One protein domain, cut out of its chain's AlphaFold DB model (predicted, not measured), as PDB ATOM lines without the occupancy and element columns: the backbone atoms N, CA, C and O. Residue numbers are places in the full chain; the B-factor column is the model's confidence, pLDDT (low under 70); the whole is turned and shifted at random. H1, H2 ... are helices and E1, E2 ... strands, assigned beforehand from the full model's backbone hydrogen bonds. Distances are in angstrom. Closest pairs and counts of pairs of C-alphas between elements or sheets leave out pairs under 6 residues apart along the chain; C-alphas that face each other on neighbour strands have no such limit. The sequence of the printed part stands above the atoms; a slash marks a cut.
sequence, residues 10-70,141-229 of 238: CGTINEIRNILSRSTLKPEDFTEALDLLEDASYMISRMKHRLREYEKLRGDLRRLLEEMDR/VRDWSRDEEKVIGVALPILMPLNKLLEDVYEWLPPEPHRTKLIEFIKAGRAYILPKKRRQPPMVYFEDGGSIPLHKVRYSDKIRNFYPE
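What this domain is: This is residues 10 to 70 and 141 to 229 of the 238 residues of an uncharacterized protein of Candidatus Bathyarchaeota archaeon (UniProt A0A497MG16). What is the shape? A helical hairpin, H1 folded back beside the first part of the very long H2, runs past a small body in which H5 packs on a three-stranded sheet, E1 E2 E3, and on the strand hairpin E4 E5. Residues 51 to 70, mostly in H2, stick out, while H3 and H4 lie at the body's margin. What is it made of? The 150 printed residues hold, in chain order, H1 H2 H3 H4 H5 E1 E2 E3 E4 E5; both sheets, E1 - E2 - E3 and E4 - E5, are antiparallel, and the class is mostly helix. How compact is it? It is loose and elongated, with a radius of gyration of the C-alphas of 19.1 A and spans of 69 by 37 by 34 A.

Where its parts are: Where do the helices run? H1, residues 10 to 20, begins at C-alpha 10 (196.129, 270.222, 216.540) and is 15.3 A long. H2, residues 27 to 68, covers 62.6 A and ends at C-alpha 68 (238.582, 277.620, 214.832). H3 is residues 145 to 152, H4 162 to 168, and H5, 14.0 A long, 178 to 187. Where are the strands? E1 is residues 191 to 193, E2 203 to 206, E3 211 to 213, E4 217 to 220 and E5 225 to 228, which ends at C-alpha 228 (197.399, 256.355, 226.523).

How they stand to each other: How do H1 and H2 stand? This hairpin touches, closest at the C-alphas of Ile 16 and Ala 33, 5.2 A, at a shallow tilt of 18 degrees, opposite ways; H2 does so with residues 29 to 40 alone. H2 only grazes the sheet E1 E2 E3, with residues 39 to 46. How are the strands paired? E1 E2 E3 is a meander, each strand the antiparallel neighbour of the one before, with N 192 and O 205 at 2.8 A and N 204 and O 212 at 2.9 A. In the hairpin E4 and E5, N 218 and O 227 are 2.9 A apart. Where are the other helices? H5 is on the sheet E1 E2 E3, over E1, and its closest C-alphas to E4 are His 178 and Tyr 219, 5.3 A. H3 and H4 touch no helix. Every O i to N i+4 pair is within hydrogen-bond range in H1, H2, H3, H4 and H5.

The domain as a whole: How large is it? The two farthest C-alphas, those of Thr 24 and Arg 70, are 69.8 A apart. Is there a cut? Residues 71 to 140 are not printed, and C-alphas 70 and 141 are 33.0 A apart; of the links printed whole, none is long. Where is confidence low? The mean pLDDT of the printed part is 86.2, and 15 residues are under 70, among them 157 to 161 and 195 to 199.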
ATOM      1  N   CYS A  10     197.219 270.095 217.506       87.12
ATOM      2  CA  CYS A  10     196.129 270.222 216.540       87.12
ATOM      3  C   CYS A  10     194.976 269.259 216.852       87.12
ATOM      4  O   CYS A  10     193.821 269.675 216.860       87.12
ATOM      5  N   GLY A  11     195.283 267.999 217.155       85.00
ATOM      6  CA  GLY A  11     194.344 266.975 217.598       85.00
ATOM      7  C   GLY A  11     193.680 267.358 218.913       85.00
ATOM      8  O   GLY A  11     192.460 267.275 219.020       85.00
ATOM      9  N   THR A  12     194.451 267.898 219.860       88.12
ATOM     10  CA  THR A  12     193.911 268.431 221.122       88.12
ATOM     11  C   THR A  12     192.887 269.550 220.878       88.12
ATOM     12  O   THR A  12     191.789 269.525 221.430       88.12
ATOM     13  N   ILE A  13     193.203 270.511 220.004       93.44
ATOM     14  CA  ILE A  13     192.311 271.632 219.658       93.44
ATOM     15  C   ILE A  13     191.097 271.170 218.842       93.44
ATOM     16  O   ILE A  13     189.997 271.693 219.024       93.44
ATOM     17  N   ASN A  14     191.270 270.194 217.951       91.38
ATOM     18  CA  ASN A  14     190.163 269.600 217.208       91.38
ATOM     19  C   ASN A  14     189.173 268.915 218.153       91.38
ATOM     20  O   ASN A  14     187.972 269.104 217.986       91.38
ATOM     21  N   GLU A  15     189.655 268.204 219.175       90.88
ATOM     22  CA  GLU A  15     188.775 267.576 220.163       90.88
ATOM     23  C   GLU A  15     188.020 268.610 221.004       90.88
ATOM     24  O   GLU A  15     186.810 268.490 221.186       90.88
ATOM     25  N   ILE A  16     188.683 269.694 221.424       92.62
ATOM     26  CA  ILE A  16     188.000 270.827 222.071       92.62
ATOM     27  C   ILE A  16     186.889 271.373 221.163       92.62
ATOM     28  O   ILE A  16     185.765 271.589 221.619       92.62
ATOM     29  N   ARG A  17     187.170 271.569 219.867       92.44
ATOM     30  CA  ARG A  17     186.164 272.031 218.898       92.44
ATOM     31  C   ARG A  17     184.993 271.053 218.807       92.44
ATOM     32  O   ARG A  17     183.850 271.504 218.791       92.44
ATOM     33  N   ASN A  18     185.262 269.749 218.763       92.00
ATOM     34  CA  ASN A  18     184.234 268.710 218.692       92.00
ATOM     35  C   ASN A  18     183.320 268.736 219.919       92.00
ATOM     36  O   ASN A  18     182.101 268.703 219.765       92.00
ATOM     37  N   ILE A  19     183.894 268.846 221.122       92.06
ATOM     38  CA  ILE A  19     183.137 268.959 222.375       92.06
ATOM     39  C   ILE A  19     182.237 270.194 222.332       92.06
ATOM     40  O   ILE A  19     181.028 270.073 222.501       92.06
ATOM     41  N   LEU A  20     182.800 271.365 222.022       92.44
ATOM     42  CA  LEU A  20     182.071 272.638 222.031       92.44
ATOM     43  C   LEU A  20     181.041 272.784 220.898       92.44
ATOM     44  O   LEU A  20     180.183 273.658 220.973       92.44
ATOM     45  N   SER A  21     181.107 271.945 219.861       92.25
ATOM     46  CA  SER A  21     180.163 271.960 218.732       92.25
ATOM     47  C   SER A  21     178.935 271.064 218.948       92.25
ATOM     48  O   SER A  21     178.086 270.964 218.063       92.25
ATOM     49  N   ARG A  22     178.824 270.386 220.100       90.25
ATOM     50  CA  ARG A  22     177.663 269.549 220.434       90.25
ATOM     51  C   ARG A  22     176.411 270.416 220.596       90.25
ATOM     52  O   ARG A  22     176.458 271.503 221.161       90.25
ATOM     53  N   SER A  23     175.265 269.905 220.145       83.44
ATOM     54  CA  SER A  23     173.972 270.604 220.223       83.44
ATOM     55  C   SER A  23     173.500 270.867 221.657       83.44
ATOM     56  O   SER A  23     172.718 271.785 221.890       83.44
ATOM     57  N   THR A  24     173.981 270.071 222.613       91.31
ATOM     58  CA  THR A  24     173.701 270.222 224.041       91.31
ATOM     59  C   THR A  24     174.991 269.985 224.812       91.31
ATOM     60  O   THR A  24     175.575 268.909 224.693       91.31
ATOM     61  N   LEU A  25     175.411 270.972 225.604       92.94
ATOM     62  CA  LEU A  25     176.606 270.898 226.447       92.94
ATOM     63  C   LEU A  25     176.214 270.658 227.902       92.94
ATOM     64  O   LEU A  25     175.295 271.296 228.423       92.94
ATOM     65  N   LYS A  26     176.931 269.756 228.559       93.50
ATOM     66  CA  LYS A  26     176.824 269.473 229.988       93.50
ATOM     67  C   LYS A  26     178.015 270.078 230.740       93.50
ATOM     68  O   LYS A  26     179.046 270.346 230.126       93.50
ATOM     69  N   PRO A  27     177.927 270.280 232.067       91.81
ATOM     70  CA  PRO A  27     179.054 270.756 232.871       91.81
ATOM     71  C   PRO A  27     180.345 269.943 232.678       91.81
ATOM     72  O   PRO A  27     181.432 270.512 232.668       91.81
ATOM     73  N   GLU A  28     180.230 268.630 232.466       91.75
ATOM     74  CA  GLU A  28     181.377 267.741 232.250       91.75
ATOM     75  C   GLU A  28     182.115 268.038 230.936       91.75
ATOM     76  O   GLU A  28     183.340 267.932 230.900       91.75
ATOM     77  N   ASP A  29     181.400 268.481 229.893       90.75
ATOM     78  CA  ASP A  29     181.991 268.858 228.602       90.75
ATOM     79  C   ASP A  29     182.934 270.065 228.758       90.75
ATOM     80  O   ASP A  29     184.004 270.121 228.151       90.75
ATOM     81  N   PHE A  30     182.571 271.026 229.615       92.62
ATOM     82  CA  PHE A  30     183.419 272.188 229.897       92.62
ATOM     83  C   PHE A  30     184.672 271.800 230.681       92.62
ATOM     84  O   PHE A  30     185.756 272.296 230.376       92.62
ATOM     85  N   THR A  31     184.545 270.896 231.656       93.12
ATOM     86  CA  THR A  31     185.696 270.362 232.396       93.12
ATOM     87  C   THR A  31     186.655 269.624 231.458       93.12
ATOM     88  O   THR A  31     187.854 269.887 231.481       93.12
ATOM     89  N   GLU A  32     186.135 268.775 230.566       91.56
ATOM     90  CA  GLU A  32     186.945 268.046 229.580       91.56
ATOM     91  C   GLU A  32     187.664 269.000 228.609       91.56
ATOM     92  O   GLU A  32     188.851 268.828 228.323       91.56
ATOM     93  N   ALA A  33     186.984 270.052 228.143       92.19
ATOM     94  CA  ALA A  33     187.592 271.069 227.288       92.19
ATOM     95  C   ALA A  33     188.715 271.853 228.002       92.19
ATOM     96  O   ALA A  33     189.733 272.167 227.379       92.19
ATOM     97  N   LEU A  34     188.558 272.150 229.297       94.38
ATOM     98  CA  LEU A  34     189.593 272.803 230.107       94.38
ATOM     99  C   LEU A  34     190.817 271.897 230.312       94.38
ATOM    100  O   LEU A  34     191.944 272.362 230.146       94.38
ATOM    101  N   ASP A  35     190.615 270.605 230.579       92.19
ATOM    102  CA  ASP A  35     191.711 269.634 230.705       92.19
ATOM    103  C   ASP A  35     192.527 269.517 229.405       92.19
ATOM    104  O   ASP A  35     193.763 269.480 229.431       92.19
ATOM    105  N   LEU A  36     191.846 269.513 228.253       92.56
ATOM    106  CA  LEU A  36     192.487 269.524 226.934       92.56
ATOM    107  C   LEU A  36     193.236 270.836 226.669       92.56
ATOM    108  O   LEU A  36     194.308 270.831 226.061       92.56
ATOM    109  N   LEU A  37     192.713 271.973 227.135       94.06
ATOM    110  CA  LEU A  37     193.398 273.257 227.001       94.06
ATOM    111  C   LEU A  37     194.707 273.280 227.806       94.06
ATOM    112  O   LEU A  37     195.730 273.780 227.329       94.06
ATOM    113  N   GLU A  38     194.701 272.707 229.009       93.94
ATOM    114  CA  GLU A  38     195.915 272.525 229.801       93.94
ATOM    115  C   GLU A  38     196.925 271.593 229.112       93.94
ATOM    116  O   GLU A  38     198.126 271.881 229.127       93.94
ATOM    117  N   ASP A  39     196.463 270.516 228.466       90.81
ATOM    118  CA  ASP A  39     197.317 269.641 227.653       90.81
ATOM    119  C   ASP A  39     197.974 270.421 226.505       90.81
ATOM    120  O   ASP A  39     199.194 270.356 226.337       90.81
ATOM    121  N   ALA A  40     197.209 271.233 225.768       91.94
ATOM    122  CA  ALA A  40     197.742 272.080 224.701       91.94
ATOM    123  C   ALA A  40     198.787 273.085 225.228       91.94
ATOM    124  O   ALA A  40     199.863 273.241 224.644       91.94
ATOM    125  N   SER A  41     198.521 273.725 226.371       92.25
ATOM    126  CA  SER A  41     199.468 274.636 227.031       92.25
ATOM    127  C   SER A  41     200.767 273.928 227.446       92.25
ATOM    128  O   SER A  41     201.879 274.446 227.249       92.25
ATOM    129  N   TYR A  42     200.655 272.700 227.959       88.06
ATOM    130  CA  TYR A  42     201.803 271.860 228.290       88.06
ATOM    131  C   TYR A  42     202.634 271.509 227.046       88.06
ATOM    132  O   TYR A  42     203.862 271.657 227.066       88.06
ATOM    133  N   MET A  43     201.989 271.116 225.944       88.31
ATOM    134  CA  MET A  43     202.655 270.812 224.672       88.31
ATOM    135  C   MET A  43     203.423 272.022 224.120       88.31
ATOM    136  O   MET A  43     204.616 271.910 223.817       88.31
ATOM    137  N   ILE A  44     202.796 273.204 224.089       89.62
ATOM    138  CA  ILE A  44     203.435 274.465 223.667       89.62
ATOM    139  C   ILE A  44     204.654 274.778 224.542       89.62
ATOM    140  O   ILE A  44     205.722 275.144 224.041       89.62
ATOM    141  N   SER A  45     204.543 274.579 225.857       86.75
ATOM    142  CA  SER A  45     205.664 274.776 226.782       86.75
ATOM    143  C   SER A  45     206.854 273.866 226.459       86.75
ATOM    144  O   SER A  45     208.010 274.282 226.610       86.75
ATOM    145  N   ARG A  46     206.614 272.649 225.953       84.38
ATOM    146  CA  ARG A  46     207.691 271.777 225.469       84.38
ATOM    147  C   ARG A  46     208.264 272.214 224.130       84.38
ATOM    148  O   ARG A  46     209.479 272.148 223.970       84.38
ATOM    149  N   MET A  47     207.444 272.688 223.195       85.44
ATOM    150  CA  MET A  47     207.956 273.275 221.950       85.44
ATOM    151  C   MET A  47     208.890 274.449 222.260       85.44
ATOM    152  O   MET A  47     209.987 274.532 221.714       85.44
ATOM    153  N   LYS A  48     208.529 275.287 223.241       88.38
ATOM    154  CA  LYS A  48     209.401 276.352 223.759       88.38
ATOM    155  C   LYS A  48     210.688 275.808 224.387       88.38
ATOM    156  O   LYS A  48     211.744 276.415 224.238       88.38
ATOM    157  N   HIS A  49     210.637 274.671 225.085       82.31
ATOM    158  CA  HIS A  49     211.852 274.010 225.567       82.31
ATOM    159  C   HIS A  49     212.748 273.561 224.411       82.31
ATOM    160  O   HIS A  49     213.943 273.831 224.439       82.31
ATOM    161  N   ARG A  50     212.176 272.929 223.383       83.62
ATOM    162  CA  ARG A  50     212.923 272.498 222.200       83.62
ATOM    163  C   ARG A  50     213.530 273.684 221.453       83.62
ATOM    164  O   ARG A  50     214.688 273.617 221.064       83.62
ATOM    165  N   LEU A  51     212.805 274.795 221.321       88.00
ATOM    166  CA  LEU A  51     213.350 276.035 220.762       88.00
ATOM    167  C   LEU A  51     214.629 276.469 221.497       88.00
ATOM    168  O   LEU A  51     215.631 276.760 220.851       88.00
ATOM    169  N   ARG A  52     214.641 276.409 222.836       90.00
ATOM    170  CA  ARG A  52     215.847 276.711 223.626       90.00
ATOM    171  C   ARG A  52     217.010 275.757 223.352       90.00
ATOM    172  O   ARG A  52     218.161 276.176 223.441       90.00
ATOM    173  N   GLU A  53     216.752 274.494 223.008       88.06
ATOM    174  CA  GLU A  53     217.808 273.553 222.600       88.06
ATOM    175  C   GLU A  53     218.466 273.994 221.286       88.06
ATOM    176  O   GLU A  53     219.694 273.982 221.186       88.06
ATOM    177  N   TYR A  54     217.679 274.468 220.312       92.38
ATOM    178  CA  TYR A  54     218.208 275.057 219.074       92.38
ATOM    179  C   TYR A  54     218.954 276.374 219.330       92.38
ATOM    180  O   TYR A  54     220.015 276.615 218.753       92.38
ATOM    181  N   GLU A  55     218.453 277.227 220.226       94.75
ATOM    182  CA  GLU A  55     219.149 278.458 220.616       94.75
ATOM    183  C   GLU A  55     220.491 278.166 221.299       94.75
ATOM    184  O   GLU A  55     221.479 278.859 221.033       94.75
ATOM    185  N   LYS A  56     220.548 277.119 222.131       93.62
ATOM    186  CA  LYS A  56     221.788 276.634 222.742       93.62
ATOM    187  C   LYS A  56     222.755 276.110 221.685       93.62
ATOM    188  O   LYS A  56     223.909 276.528 221.698       93.62
ATOM    189  N   LEU A  57     222.292 275.280 220.746       95.25
ATOM    190  CA  LEU A  57     223.106 274.812 219.618       95.25
ATOM    191  C   LEU A  57     223.730 275.986 218.858       95.25
ATOM    192  O   LEU A  57     224.920 275.962 218.564       95.25
ATOM    193  N   ARG A  58     222.950 277.033 218.564       97.00
ATOM    194  CA  ARG A  58     223.457 278.247 217.905       97.00
ATOM    195  C   ARG A  58     224.598 278.892 218.700       97.00
ATOM    196  O   ARG A  58     225.558 279.372 218.106       97.00
ATOM    197  N   GLY A  59     224.495 278.923 220.029       97.31
ATOM    198  CA  GLY A  59     225.570 279.394 220.905       97.31
ATOM    199  C   GLY A  59     226.800 278.481 220.891       97.31
ATOM    200  O   GLY A  59     227.920 278.974 220.801       97.31
ATOM    201  N   ASP A  60     226.593 277.164 220.932       96.44
ATOM    202  CA  ASP A  60     227.661 276.159 220.882       96.44
ATOM    203  C   ASP A  60     228.436 276.219 219.554       96.44
ATOM    204  O   ASP A  60     229.663 276.247 219.565       96.44
ATOM    205  N   LEU A  61     227.729 276.335 218.425       96.88
ATOM    206  CA  LEU A  61     228.332 276.503 217.101       96.88
ATOM    207  C   LEU A  61     229.162 277.784 217.008       96.88
ATOM    208  O   LEU A  61     230.268 277.746 216.482       96.88
ATOM    209  N   ARG A  62     228.664 278.907 217.544       97.94
ATOM    210  CA  ARG A  62     229.425 280.164 217.546       97.94
ATOM    211  C   ARG A  62     230.749 280.014 218.291       97.94
ATOM    212  O   ARG A  62     231.776 280.408 217.760       97.94
ATOM    213  N   ARG A  63     230.731 279.400 219.478       96.94
ATOM    214  CA  ARG A  63     231.958 279.150 220.251       96.94
ATOM    215  C   ARG A  63     232.942 278.259 219.500       96.94
ATOM    216  O   ARG A  63     234.131 278.539 219.500       96.94
ATOM    217  N   LEU A  64     232.447 277.214 218.839       96.88
ATOM    218  CA  LEU A  64     233.289 276.321 218.045       96.88
ATOM    219  C   LEU A  64     233.957 277.063 216.877       96.88
ATOM    220  O   LEU A  64     235.142 276.859 216.632       96.88
ATOM    221  N   LEU A  65     233.227 277.952 216.197       96.31
ATOM    222  CA  LEU A  65     233.790 278.800 215.142       96.31
ATOM    223  C   LEU A  65     234.832 279.783 215.699       96.31
ATOM    224  O   LEU A  65     235.927 279.865 215.160       96.31
ATOM    225  N   GLU A  66     234.553 280.434 216.832       97.25
ATOM    226  CA  GLU A  66     235.519 281.314 217.512       97.25
ATOM    227  C   GLU A  66     236.805 280.576 217.929       97.25
ATOM    228  O   GLU A  66     237.881 281.171 217.966       97.25
ATOM    229  N   GLU A  67     236.718 279.288 218.271       95.62
ATOM    230  CA  GLU A  67     237.891 278.449 218.536       95.62
ATOM    231  C   GLU A  67     238.665 278.120 217.254       95.62
ATOM    232  O   GLU A  67     239.895 278.093 217.286       95.62
ATOM    233  N   MET A  68     237.968 277.882 216.140       96.19
ATOM    234  CA  MET A  68     238.582 277.620 214.832       96.19
ATOM    235  C   MET A  68     239.307 278.846 214.269       96.19
ATOM    236  O   MET A  68     240.371 278.688 213.675       96.19
ATOM    237  N   ASP A  69     238.778 280.049 214.500       95.81
ATOM    238  CA  ASP A  69     239.387 281.315 214.065       95.81
ATOM    239  C   ASP A  69     240.738 281.592 214.748       95.81
ATOM    240  O   ASP A  69     241.539 282.381 214.257       95.81
ATOM    241  N   ARG A  70     241.008 280.941 215.885       94.81
ATOM    242  CA  ARG A  70     242.263 281.085 216.646       94.81
ATOM    243  C   ARG A  70     243.345 280.089 216.223       94.81
ATOM    244  O   ARG A  70     244.420 280.079 216.823       94.81
ATOM    245  N   VAL A 141     217.391 261.177 218.188       68.31
ATOM    246  CA  VAL A 141     216.774 260.073 217.430       68.31
ATOM    247  C   VAL A 141     215.808 260.558 216.345       68.31
ATOM    248  O   VAL A 141     215.068 259.751 215.799       68.31
ATOM    249  N   ARG A 142     215.778 261.867 216.044       73.00
ATOM    250  CA  ARG A 142     214.878 262.399 215.020       73.00
ATOM    251  C   ARG A 142     215.295 261.957 213.624       73.00
ATOM    252  O   ARG A 142     216.480 261.956 213.307       73.00
ATOM    253  N   ASP A 143     214.319 261.637 212.790       70.38
ATOM    254  CA  ASP A 143     214.510 261.370 211.379       70.38
ATOM    255  C   ASP A 143     214.387 262.650 210.591       70.38
ATOM    256  O   ASP A 143     213.307 263.223 210.453       70.38
ATOM    257  N   TRP A 144     215.518 263.100 210.087       83.75
ATOM    258  CA  TRP A 144     215.555 264.170 209.111       83.75
ATOM    259  C   TRP A 144     215.851 263.601 207.721       83.75
ATOM    260  O   TRP A 144     216.170 264.382 206.838       83.75
ATOM    261  N   SER A 145     215.725 262.279 207.497       77.62
ATOM    262  CA  SER A 145     216.101 261.603 206.242       77.62
ATOM    263  C   SER A 145     215.535 262.286 205.009       77.62
ATOM    264  O   SER A 145     216.275 262.534 204.071       77.62
ATOM    265  N   ARG A 146     214.258 262.678 205.022       81.50
ATOM    266  CA  ARG A 146     213.638 263.399 203.899       81.50
ATOM    267  C   ARG A 146     214.323 264.730 203.592       81.50
ATOM    268  O   ARG A 146     214.552 265.048 202.427       81.50
ATOM    269  N   ASP A 147     214.617 265.516 204.623       86.00
ATOM    270  CA  ASP A 147     215.274 266.815 204.470       86.00
ATOM    271  C   ASP A 147     216.759 266.643 204.120       86.00
ATOM    272  O   ASP A 147     217.296 267.373 203.290       86.00
ATOM    273  N   GLU A 148     217.416 265.639 204.694       87.69
ATOM    274  CA  GLU A 148     218.801 265.261 204.418       87.69
ATOM    275  C   GLU A 148     218.961 264.765 202.980       87.69
ATOM    276  O   GLU A 148     219.758 265.314 202.232       87.69
ATOM    277  N   GLU A 149     218.157 263.807 202.529       88.62
ATOM    278  CA  GLU A 149     218.160 263.326 201.145       88.62
ATOM    279  C   GLU A 149     217.938 264.468 200.157       88.62
ATOM    280  O   GLU A 149     218.622 264.555 199.139       88.62
ATOM    281  N   LYS A 150     217.039 265.401 200.486       92.81
ATOM    282  CA  LYS A 150     216.795 266.582 199.658       92.81
ATOM    283  C   LYS A 150     218.006 267.520 199.575       92.81
ATOM    284  O   LYS A 150     218.229 268.106 198.519       92.81
ATOM    285  N   VAL A 151     218.745 267.717 200.669       91.81
ATOM    286  CA  VAL A 151     219.827 268.719 200.751       91.81
ATOM    287  C   VAL A 151     221.200 268.140 200.400       91.81
ATOM    288  O   VAL A 151     221.988 268.804 199.733       91.81
ATOM    289  N   ILE A 152     221.497 266.922 200.844       90.06
ATOM    290  CA  ILE A 152     222.809 266.268 200.725       90.06
ATOM    291  C   ILE A 152     222.765 264.950 199.931       90.06
ATOM    292  O   ILE A 152     223.802 264.315 199.760       90.06
ATOM    293  N   GLY A 153     221.597 264.526 199.431       88.00
ATOM    294  CA  GLY A 153     221.451 263.345 198.567       88.00
ATOM    295  C   GLY A 153     221.443 261.996 199.292       88.00
ATOM    296  O   GLY A 153     221.303 260.961 198.646       88.00
ATOM    297  N   VAL A 154     221.596 261.984 200.618       85.06
ATOM    298  CA  VAL A 154     221.605 260.769 201.440       85.06
ATOM    299  C   VAL A 154     221.108 261.073 202.852       85.06
ATOM    300  O   VAL A 154     221.431 262.119 203.411       85.06
ATOM    301  N   ALA A 155     220.355 260.151 203.450       78.75
ATOM    302  CA  ALA A 155     219.990 260.235 204.859       78.75
ATOM    303  C   ALA A 155     221.224 260.013 205.750       78.75
ATOM    304  O   ALA A 155     221.967 259.040 205.589       78.75
ATOM    305  N   LEU A 156     221.435 260.892 206.726       78.56
ATOM    306  CA  LEU A 156     222.462 260.695 207.738       78.56
ATOM    307  C   LEU A 156     221.987 259.644 208.741       78.56
ATOM    308  O   LEU A 156     220.829 259.673 209.175       78.56
ATOM    309  N   PRO A 157     222.880 258.748 209.196       69.06
ATOM    310  CA  PRO A 157     222.518 257.792 210.227       69.06
ATOM    311  C   PRO A 157     222.039 258.520 211.488       69.06
ATOM    312  O   PRO A 157     222.444 259.650 211.783       69.06
ATOM    313  N   ILE A 158     221.186 257.856 212.267       69.44
ATOM    314  CA  ILE A 158     220.938 258.288 213.641       69.44
ATOM    315  C   ILE A 158     222.275 258.157 214.375       69.44
ATOM    316  O   ILE A 158     222.790 257.058 214.563       69.44
ATOM    317  N   LEU A 159     222.847 259.291 214.781       68.50
ATOM    318  CA  LEU A 159     224.144 259.335 215.469       68.50
ATOM    319  C   LEU A 159     224.050 258.876 216.941       68.50
ATOM    320  O   LEU A 159     225.039 258.894 217.669       68.50
ATOM    321  N   MET A 160     222.863 258.431 217.372       66.50
ATOM    322  CA  MET A 160     222.600 257.726 218.628       66.50
ATOM    323  C   MET A 160     222.338 256.227 218.381       66.50
ATOM    324  O   MET A 160     221.614 255.875 217.450       66.50
ATOM    325  N   PRO A 161     222.834 255.315 219.238       67.88
ATOM    326  CA  PRO A 161     222.602 253.882 219.079       67.88
ATOM    327  C   PRO A 161     221.168 253.502 219.493       67.88
ATOM    328  O   PRO A 161     220.923 253.109 220.632       67.88
ATOM    329  N   LEU A 162     220.210 253.608 218.562       74.12
ATOM    330  CA  LEU A 162     218.792 253.299 218.805       74.12
ATOM    331  C   LEU A 162     218.580 251.870 219.328       74.12
ATOM    332  O   LEU A 162     217.799 251.681 220.251       74.12
ATOM    333  N   ASN A 163     219.301 250.879 218.796       78.81
ATOM    334  CA  ASN A 163     219.183 249.489 219.255       78.81
ATOM    335  C   ASN A 163     219.518 249.358 220.744       78.81
ATOM    336  O   ASN A 163     218.746 248.778 221.495       78.81
ATOM    337  N   LYS A 164     220.603 250.005 221.185       77.31
ATOM    338  CA  LYS A 164     220.998 250.037 222.596       77.31
ATOM    339  C   LYS A 164     219.931 250.707 223.468       77.31
ATOM    340  O   LYS A 164     219.594 250.205 224.530       77.31
ATOM    341  N   LEU A 165     219.352 251.815 222.991       79.19
ATOM    342  CA  LEU A 165     218.251 252.488 223.686       79.19
ATOM    343  C   LEU A 165     217.020 251.577 223.827       79.19
ATOM    344  O   LEU A 165     216.378 251.585 224.874       79.19
ATOM    345  N   LEU A 166     216.678 250.818 222.783       83.94
ATOM    346  CA  LEU A 166     215.534 249.905 222.788       83.94
ATOM    347  C   LEU A 166     215.769 248.683 223.686       83.94
ATOM    348  O   LEU A 166     214.837 248.260 224.364       83.94
ATOM    349  N   GLU A 167     216.993 248.153 223.730       84.94
ATOM    350  CA  GLU A 167     217.397 247.097 224.668       84.94
ATOM    351  C   GLU A 167     217.209 247.552 226.124       84.94
ATOM    352  O   GLU A 167     216.560 246.859 226.909       84.94
ATOM    353  N   ASP A 168     217.669 248.763 226.463       82.06
ATOM    354  CA  ASP A 168     217.592 249.322 227.822       82.06
ATOM    355  C   ASP A 168     216.151 249.517 228.337       82.06
ATOM    356  O   ASP A 168     215.912 249.616 229.549       82.06
ATOM    357  N   VAL A 169     215.173 249.604 227.430       85.81
ATOM    358  CA  VAL A 169     213.759 249.847 227.756       85.81
ATOM    359  C   VAL A 169     212.827 248.719 227.314       85.81
ATOM    360  O   VAL A 169     211.611 248.898 227.370       85.81
ATOM    361  N   TYR A 170     213.366 247.564 226.911       87.12
ATOM    362  CA  TYR A 170     212.606 246.482 226.277       87.12
ATOM    363  C   TYR A 170     211.372 246.045 227.081       87.12
ATOM    364  O   TYR A 170     210.279 245.937 226.529       87.12
ATOM    365  N   GLU A 171     211.522 245.880 228.399       88.12
ATOM    366  CA  GLU A 171     210.445 245.485 229.327       88.12
ATOM    367  C   GLU A 171     209.275 246.478 229.374       88.12
ATOM    368  O   GLU A 171     208.171 246.128 229.780       88.12
ATOM    369  N   TRP A 172     209.521 247.729 228.986       89.25
ATOM    370  CA  TRP A 172     208.543 248.810 229.018       89.25
ATOM    371  C   TRP A 172     207.921 249.072 227.656       89.25
ATOM    372  O   TRP A 172     206.996 249.877 227.587       89.25
ATOM    373  N   LEU A 173     208.426 248.453 226.584       91.56
ATOM    374  CA  LEU A 173     207.868 248.636 225.252       91.56
ATOM    375  C   LEU A 173     206.399 248.199 225.246       91.56
ATOM    376  O   LEU A 173     206.071 247.150 225.809       91.56
ATOM    377  N   PRO A 174     205.511 248.957 224.577       93.31
ATOM    378  CA  PRO A 174     204.113 248.567 224.474       93.31
ATOM    379  C   PRO A 174     203.992 247.201 223.765       93.31
ATOM    380  O   PRO A 174     204.955 246.728 223.145       93.31
ATOM    381  N   PRO A 175     202.844 246.517 223.865       93.25
ATOM    382  CA  PRO A 175     202.610 245.298 223.101       93.25
ATOM    383  C   PRO A 175     202.513 245.596 221.594       93.25
ATOM    384  O   PRO A 175     202.345 246.746 221.169       93.25
ATOM    385  N   GLU A 176     202.615 244.555 220.771       92.56
ATOM    386  CA  GLU A 176     202.250 244.666 219.355       92.56
ATOM    387  C   GLU A 176     200.739 244.921 219.204       92.56
ATOM    388  O   GLU A 176     199.968 244.457 220.047       92.56
ATOM    389  N   PRO A 177     200.291 245.650 218.161       93.06
ATOM    390  CA  PRO A 177     201.074 246.254 217.066       93.06
ATOM    391  C   PRO A 177     201.662 247.641 217.402       93.06
ATOM    392  O   PRO A 177     202.355 248.264 216.591       93.06
ATOM    393  N   HIS A 178     201.367 248.169 218.593       94.00
ATOM    394  CA  HIS A 178     201.713 249.538 218.985       94.00
ATOM    395  C   HIS A 178     203.220 249.750 219.103       94.00
ATOM    396  O   HIS A 178     203.705 250.845 218.831       94.00
ATOM    397  N   ARG A 179     203.963 248.699 219.467       93.56
ATOM    398  CA  ARG A 179     205.430 248.690 219.475       93.56
ATOM    399  C   ARG A 179     206.011 248.956 218.102       93.56
ATOM    400  O   ARG A 179     206.808 249.881 217.973       93.56
ATOM    401  N   THR A 180     205.601 248.186 217.094       92.88
ATOM    402  CA  THR A 180     206.064 248.380 215.717       92.88
ATOM    403  C   THR A 180     205.793 249.810 215.260       92.88
ATOM    404  O   THR A 180     206.710 250.498 214.813       92.88
ATOM    405  N   LYS A 181     204.575 250.316 215.493       92.81
ATOM    406  CA  LYS A 181     204.223 251.703 215.154       92.81
ATOM    407  C   LYS A 181     205.015 252.748 215.924       92.81
ATOM    408  O   LYS A 181     205.430 253.749 215.344       92.81
ATOM    409  N   LEU A 182     205.271 252.533 217.210       90.75
ATOM    410  CA  LEU A 182     206.097 253.439 217.998       90.75
ATOM    411  C   LEU A 182     207.539 253.470 217.476       90.75
ATOM    412  O   LEU A 182     208.115 254.548 217.355       90.75
ATOM    413  N   ILE A 183     208.114 252.315 217.132       89.25
ATOM    414  CA  ILE A 183     209.460 252.235 216.549       89.25
ATOM    415  C   ILE A 183     209.496 252.939 215.192       89.25
ATOM    416  O   ILE A 183     210.452 253.663 214.937       89.25
ATOM    417  N   GLU A 184     208.471 252.788 214.347       87.06
ATOM    418  CA  GLU A 184     208.341 253.564 213.106       87.06
ATOM    419  C   GLU A 184     208.345 255.073 213.387       87.06
ATOM    420  O   GLU A 184     209.080 255.806 212.738       87.06
ATOM    421  N   PHE A 185     207.598 255.544 214.390       85.44
ATOM    422  CA  PHE A 185     207.580 256.964 214.759       85.44
ATOM    423  C   PHE A 185     208.908 257.452 215.337       85.44
ATOM    424  O   PHE A 185     209.299 258.580 215.058       85.44
ATOM    425  N   ILE A 186     209.613 256.627 216.114       83.31
ATOM    426  CA  ILE A 186     210.952 256.963 216.613       83.31
ATOM    427  C   ILE A 186     211.941 257.024 215.453       83.31
ATOM    428  O   ILE A 186     212.681 257.992 215.334       83.31
ATOM    429  N   LYS A 187     211.909 256.032 214.558       73.19
ATOM    430  CA  LYS A 187     212.726 256.000 213.341       73.19
ATOM    431  C   LYS A 187     212.411 257.127 212.375       73.19
ATOM    432  O   LYS A 187     213.310 257.443 211.618       73.19
ATOM    433  N   ALA A 188     211.188 257.666 212.417       68.00
ATOM    434  CA  ALA A 188     210.714 258.844 211.694       68.00
ATOM    435  C   ALA A 188     210.873 260.150 212.505       68.00
ATOM    436  O   ALA A 188     210.405 261.203 212.089       68.00
ATOM    437  N   GLY A 189     211.494 260.104 213.688       63.03
ATOM    438  CA  GLY A 189     211.721 261.256 214.563       63.03
ATOM    439  C   GLY A 189     210.515 261.949 215.155       63.03
ATOM    440  O   GLY A 189     210.659 262.949 215.857       63.03
ATOM    441  N   ARG A 190     209.340 261.383 214.931       72.62
ATOM    442  CA  ARG A 190     208.068 261.865 215.448       72.62
ATOM    443  C   ARG A 190     207.878 261.511 216.921       72.62
ATOM    444  O   ARG A 190     206.939 261.987 217.556       72.62
ATOM    445  N   ALA A 191     208.759 260.677 217.473       81.44
ATOM    446  CA  ALA A 191     208.796 260.296 218.876       81.44
ATOM    447  C   ALA A 191     210.234 260.036 219.359       81.44
ATOM    448  O   ALA A 191     211.112 259.684 218.580       81.44
ATOM    449  N   TYR A 192     210.487 260.170 220.657       80.31
ATOM    450  CA  TYR A 192     211.741 259.754 221.282       80.31
ATOM    451  C   TYR A 192     211.514 259.270 222.711       80.31
ATOM    452  O   TYR A 192     210.630 259.755 223.416       80.31
ATOM    453  N   ILE A 193     212.324 258.305 223.137       83.81
ATOM    454  CA  ILE A 193     212.263 257.736 224.484       83.81
ATOM    455  C   ILE A 193     213.250 258.490 225.366       83.81
ATOM    456  O   ILE A 193     214.435 258.594 225.044       83.81
ATOM    457  N   LEU A 194     212.768 259.022 226.486       70.81
ATOM    458  CA  LEU A 194     213.651 259.613 227.481       70.81
ATOM    459  C   LEU A 194     214.366 258.532 228.303       70.81
ATOM    460  O   LEU A 194     213.754 257.511 228.629       70.81
ATOM    461  N   PRO A 195     215.623 258.781 228.719       63.38
ATOM    462  CA  PRO A 195     216.345 257.882 229.610       63.38
ATOM    463  C   PRO A 195     215.558 257.594 230.893       63.38
ATOM    464  O   PRO A 195     214.912 258.481 231.463       63.38
ATOM    465  N   LYS A 196     215.656 256.351 231.372       62.72
ATOM    466  CA  LYS A 196     214.997 255.874 232.593       62.72
ATOM    467  C   LYS A 196     215.398 256.740 233.795       62.72
ATOM    468  O   LYS A 196     216.558 256.758 234.203       62.72
ATOM    469  N   LYS A 197     214.432 257.429 234.410       63.06
ATOM    470  CA  LYS A 197     214.614 258.026 235.744       63.06
ATOM    471  C   LYS A 197     214.404 256.944 236.806       63.06
ATOM    472  O   LYS A 197     213.575 256.050 236.640       63.06
ATOM    473  N   ARG A 198     215.163 256.997 237.907       63.78
ATOM    474  CA  ARG A 198     215.108 255.984 238.976       63.78
ATOM    475  C   ARG A 198     213.658 255.834 239.476       63.78
ATOM    476  O   ARG A 198     213.069 256.814 239.919       63.78
ATOM    477  N   ARG A 199     213.113 254.609 239.411       65.12
ATOM    478  CA  ARG A 199     211.747 254.228 239.843       65.12
ATOM    479  C   ARG A 199     210.577 254.859 239.060       65.12
ATOM    480  O   ARG A 199     209.470 254.894 239.584       65.12
ATOM    481  N   GLN A 200     210.786 255.331 237.829       75.31
ATOM    482  CA  GLN A 200     209.693 255.788 236.959       75.31
ATOM    483  C   GLN A 200     209.707 255.043 235.616       75.31
ATOM    484  O   GLN A 200     210.797 254.747 235.113       75.31
ATOM    485  N   PRO A 201     208.530 254.739 235.032       80.44
ATOM    486  CA  PRO A 201     208.456 254.202 233.679       80.44
ATOM    487  C   PRO A 201     209.120 255.177 232.690       80.44
ATOM    488  O   PRO A 201     208.951 256.393 232.839       80.44
ATOM    489  N   PRO A 202     209.864 254.685 231.680       87.31
ATOM    490  CA  PRO A 202     210.321 255.519 230.576       87.31
ATOM    491  C   PRO A 202     209.138 256.231 229.917       87.31
ATOM    492  O   PRO A 202     208.034 255.688 229.847       87.31
ATOM    493  N   MET A 203     209.371 257.444 229.429       86.50
ATOM    494  CA  MET A 203     208.356 258.243 228.747       86.50
ATOM    495  C   MET A 203     208.693 258.334 227.266       86.50
ATOM    496  O   MET A 203     209.854 258.545 226.908       86.50
ATOM    497  N   VAL A 204     207.668 258.239 226.425       88.19
ATOM    498  CA  VAL A 204     207.744 258.618 225.015       88.19
ATOM    499  C   VAL A 204     207.327 260.066 224.888       88.19
ATOM    500  O   VAL A 204     206.278 260.469 225.393       88.19
ATOM    501  N   TYR A 205     208.160 260.855 224.228       83.81
ATOM    502  CA  TYR A 205     207.893 262.242 223.899       83.81
ATOM    503  C   TYR A 205     207.693 262.360 222.395       83.81
ATOM    504  O   TYR A 205     208.574 261.990 221.627       83.81
ATOM    505  N   PHE A 206     206.553 262.902 221.981       83.38
ATOM    506  CA  PHE A 206     206.230 263.117 220.574       83.38
ATOM    507  C   PHE A 206     206.760 264.462 220.067       83.38
ATOM    508  O   PHE A 206     207.089 265.363 220.850       83.38
ATOM    509  N   GLU A 207     206.888 264.593 218.753       72.75
ATOM    510  CA  GLU A 207     207.367 265.809 218.099       72.75
ATOM    511  C   GLU A 207     206.551 267.040 218.507       72.75
ATOM    512  O   GLU A 207     207.137 268.044 218.913       72.75
ATOM    513  N   ASP A 208     205.232 266.903 218.559       69.12
ATOM    514  CA  ASP A 208     204.288 268.003 218.769       69.12
ATOM    515  C   ASP A 208     204.000 268.320 220.245       69.12
ATOM    516  O   ASP A 208     203.077 269.058 220.577       69.12
ATOM    517  N   GLY A 209     204.814 267.789 221.162       69.19
ATOM    518  CA  GLY A 209     204.740 268.145 222.578       69.19
ATOM    519  C   GLY A 209     204.003 267.138 223.464       69.19
ATOM    520  O   GLY A 209     204.104 267.253 224.685       69.19
ATOM    521  N   GLY A 210     203.344 266.124 222.900       81.81
ATOM    522  CA  GLY A 210     202.682 265.087 223.689       81.81
ATOM    523  C   GLY A 210     203.657 264.165 224.426       81.81
ATOM    524  O   GLY A 210     204.791 263.932 223.977       81.81
ATOM    525  N   SER A 211     203.245 263.632 225.577       87.06
ATOM    526  CA  SER A 211     204.005 262.617 226.322       87.06
ATOM    527  C   SER A 211     203.126 261.552 226.940       87.06
ATOM    528  O   SER A 211     202.161 261.867 227.631       87.06
ATOM    529  N   ILE A 212     203.539 260.300 226.759       90.00
ATOM    530  CA  ILE A 212     202.828 259.110 227.229       90.00
ATOM    531  C   ILE A 212     203.854 258.149 227.856       90.00
ATOM    532  O   ILE A 212     204.947 257.988 227.298       90.00
ATOM    533  N   PRO A 213     203.570 257.517 229.009       91.38
ATOM    534  CA  PRO A 213     204.419 256.456 229.543       91.38
ATOM    535  C   PRO A 213     204.581 255.324 228.529       91.38
ATOM    536  O   PRO A 213     203.595 254.852 227.975       91.38
ATOM    537  N   LEU A 214     205.814 254.865 228.308       92.19
ATOM    538  CA  LEU A 214     206.174 253.960 227.208       92.19
ATOM    539  C   LEU A 214     205.283 252.706 227.138       92.19
ATOM    540  O   LEU A 214     204.765 252.382 226.075       92.19
ATOM    541  N   HIS A 215     205.018 252.074 228.281       91.81
ATOM    542  CA  HIS A 215     204.184 250.868 228.382       91.81
ATOM    543  C   HIS A 215     202.698 251.103 228.060       91.81
ATOM    544  O   HIS A 215     202.001 250.192 227.608       91.81
ATOM    545  N   LYS A 216     202.211 252.334 228.251       93.19
ATOM    546  CA  LYS A 216     200.818 252.723 228.002       93.19
ATOM    547  C   LYS A 216     200.555 253.181 226.575       93.19
ATOM    548  O   LYS A 216     199.407 253.420 226.223       93.19
ATOM    549  N   VAL A 217     201.590 253.350 225.758       94.31
ATOM    550  CA  VAL A 217     201.432 253.852 224.393       94.31
ATOM    551  C   VAL A 217     200.556 252.890 223.589       94.31
ATOM    552  O   VAL A 217     200.880 251.709 223.439       94.31
ATOM    553  N   ARG A 218     199.436 253.393 223.072       94.50
ATOM    554  CA  ARG A 218     198.564 252.711 222.113       94.50
ATOM    555  C   ARG A 218     198.474 253.549 220.850       94.50
ATOM    556  O   ARG A 218     198.551 254.770 220.902       94.50
ATOM    557  N   TYR A 219     198.355 252.880 219.715       92.69
ATOM    558  CA  TYR A 219     198.212 253.498 218.399       92.69
ATOM    559  C   TYR A 219     196.870 253.096 217.805       92.69
ATOM    560  O   TYR A 219     196.515 251.919 217.862       92.69
ATOM    561  N   SER A 220     196.162 254.059 217.223       88.69
ATOM    562  CA  SER A 220     194.910 253.829 216.508       88.69
ATOM    563  C   SER A 220     195.037 254.284 215.062       88.69
ATOM    564  O   SER A 220     195.329 255.450 214.795       88.69
ATOM    565  N   ASP A 221     194.753 253.379 214.123       85.38
ATOM    566  CA  ASP A 221     194.660 253.701 212.697       85.38
ATOM    567  C   ASP A 221     193.471 254.621 212.380       85.38
ATOM    568  O   ASP A 221     193.557 255.409 211.438       85.38
ATOM    569  N   LYS A 222     192.392 254.575 213.184       81.75
ATOM    570  CA  LYS A 222     191.194 255.415 212.992       81.75
ATOM    571  C   LYS A 222     191.539 256.901 213.123       81.75
ATOM    572  O   LYS A 222     191.201 257.688 212.246       81.75
ATOM    573  N   ILE A 223     192.266 257.267 214.180       79.19
ATOM    574  CA  ILE A 223     192.707 258.654 214.415       79.19
ATOM    575  C   ILE A 223     194.134 258.926 213.917       79.19
ATOM    576  O   ILE A 223     194.623 260.047 214.030       79.19
ATOM    577  N   ARG A 224     194.809 257.898 213.378       82.31
ATOM    578  CA  ARG A 224     196.208 257.921 212.912       82.31
ATOM    579  C   ARG A 224     197.176 258.506 213.941       82.31
ATOM    580  O   ARG A 224     198.103 259.238 213.588       82.31
ATOM    581  N   ASN A 225     196.941 258.208 215.218       84.94
ATOM    582  CA  ASN A 225     197.672 258.832 216.313       84.94
ATOM    583  C   ASN A 225     197.836 257.921 217.537       84.94
ATOM    584  O   ASN A 225     197.157 256.898 217.674       84.94
ATOM    585  N   PHE A 226     198.750 258.318 218.426       90.81
ATOM    586  CA  PHE A 226     198.979 257.672 219.712       90.81
ATOM    587  C   PHE A 226     198.113 258.260 220.821       90.81
ATOM    588  O   PHE A 226     197.872 259.466 220.865       90.81
ATOM    589  N   TYR A 227     197.714 257.391 221.744       87.56
ATOM    590  CA  TYR A 227     196.953 257.717 222.942       87.56
ATOM    591  C   TYR A 227     197.393 256.815 224.112       87.56
ATOM    592  O   TYR A 227     197.998 255.759 223.882       87.56
ATOM    593  N   PRO A 228     197.153 257.214 225.370       90.06
ATOM    594  CA  PRO A 228     197.399 256.355 226.523       90.06
ATOM    595  C   PRO A 228     196.319 255.277 226.649       90.06
ATOM    596  O   PRO A 228     195.136 255.573 226.507       90.06
ATOM    597  N   GLU A 229     196.706 254.042 226.962       90.81
ATOM    598  CA  GLU A 229     195.790 252.903 227.146       90.81
ATOM    599  C   GLU A 229     194.591 253.201 228.056       90.81
ATOM    600  O   GLU A 229     193.473 252.796 227.753       90.81
TER     601      GLU A 229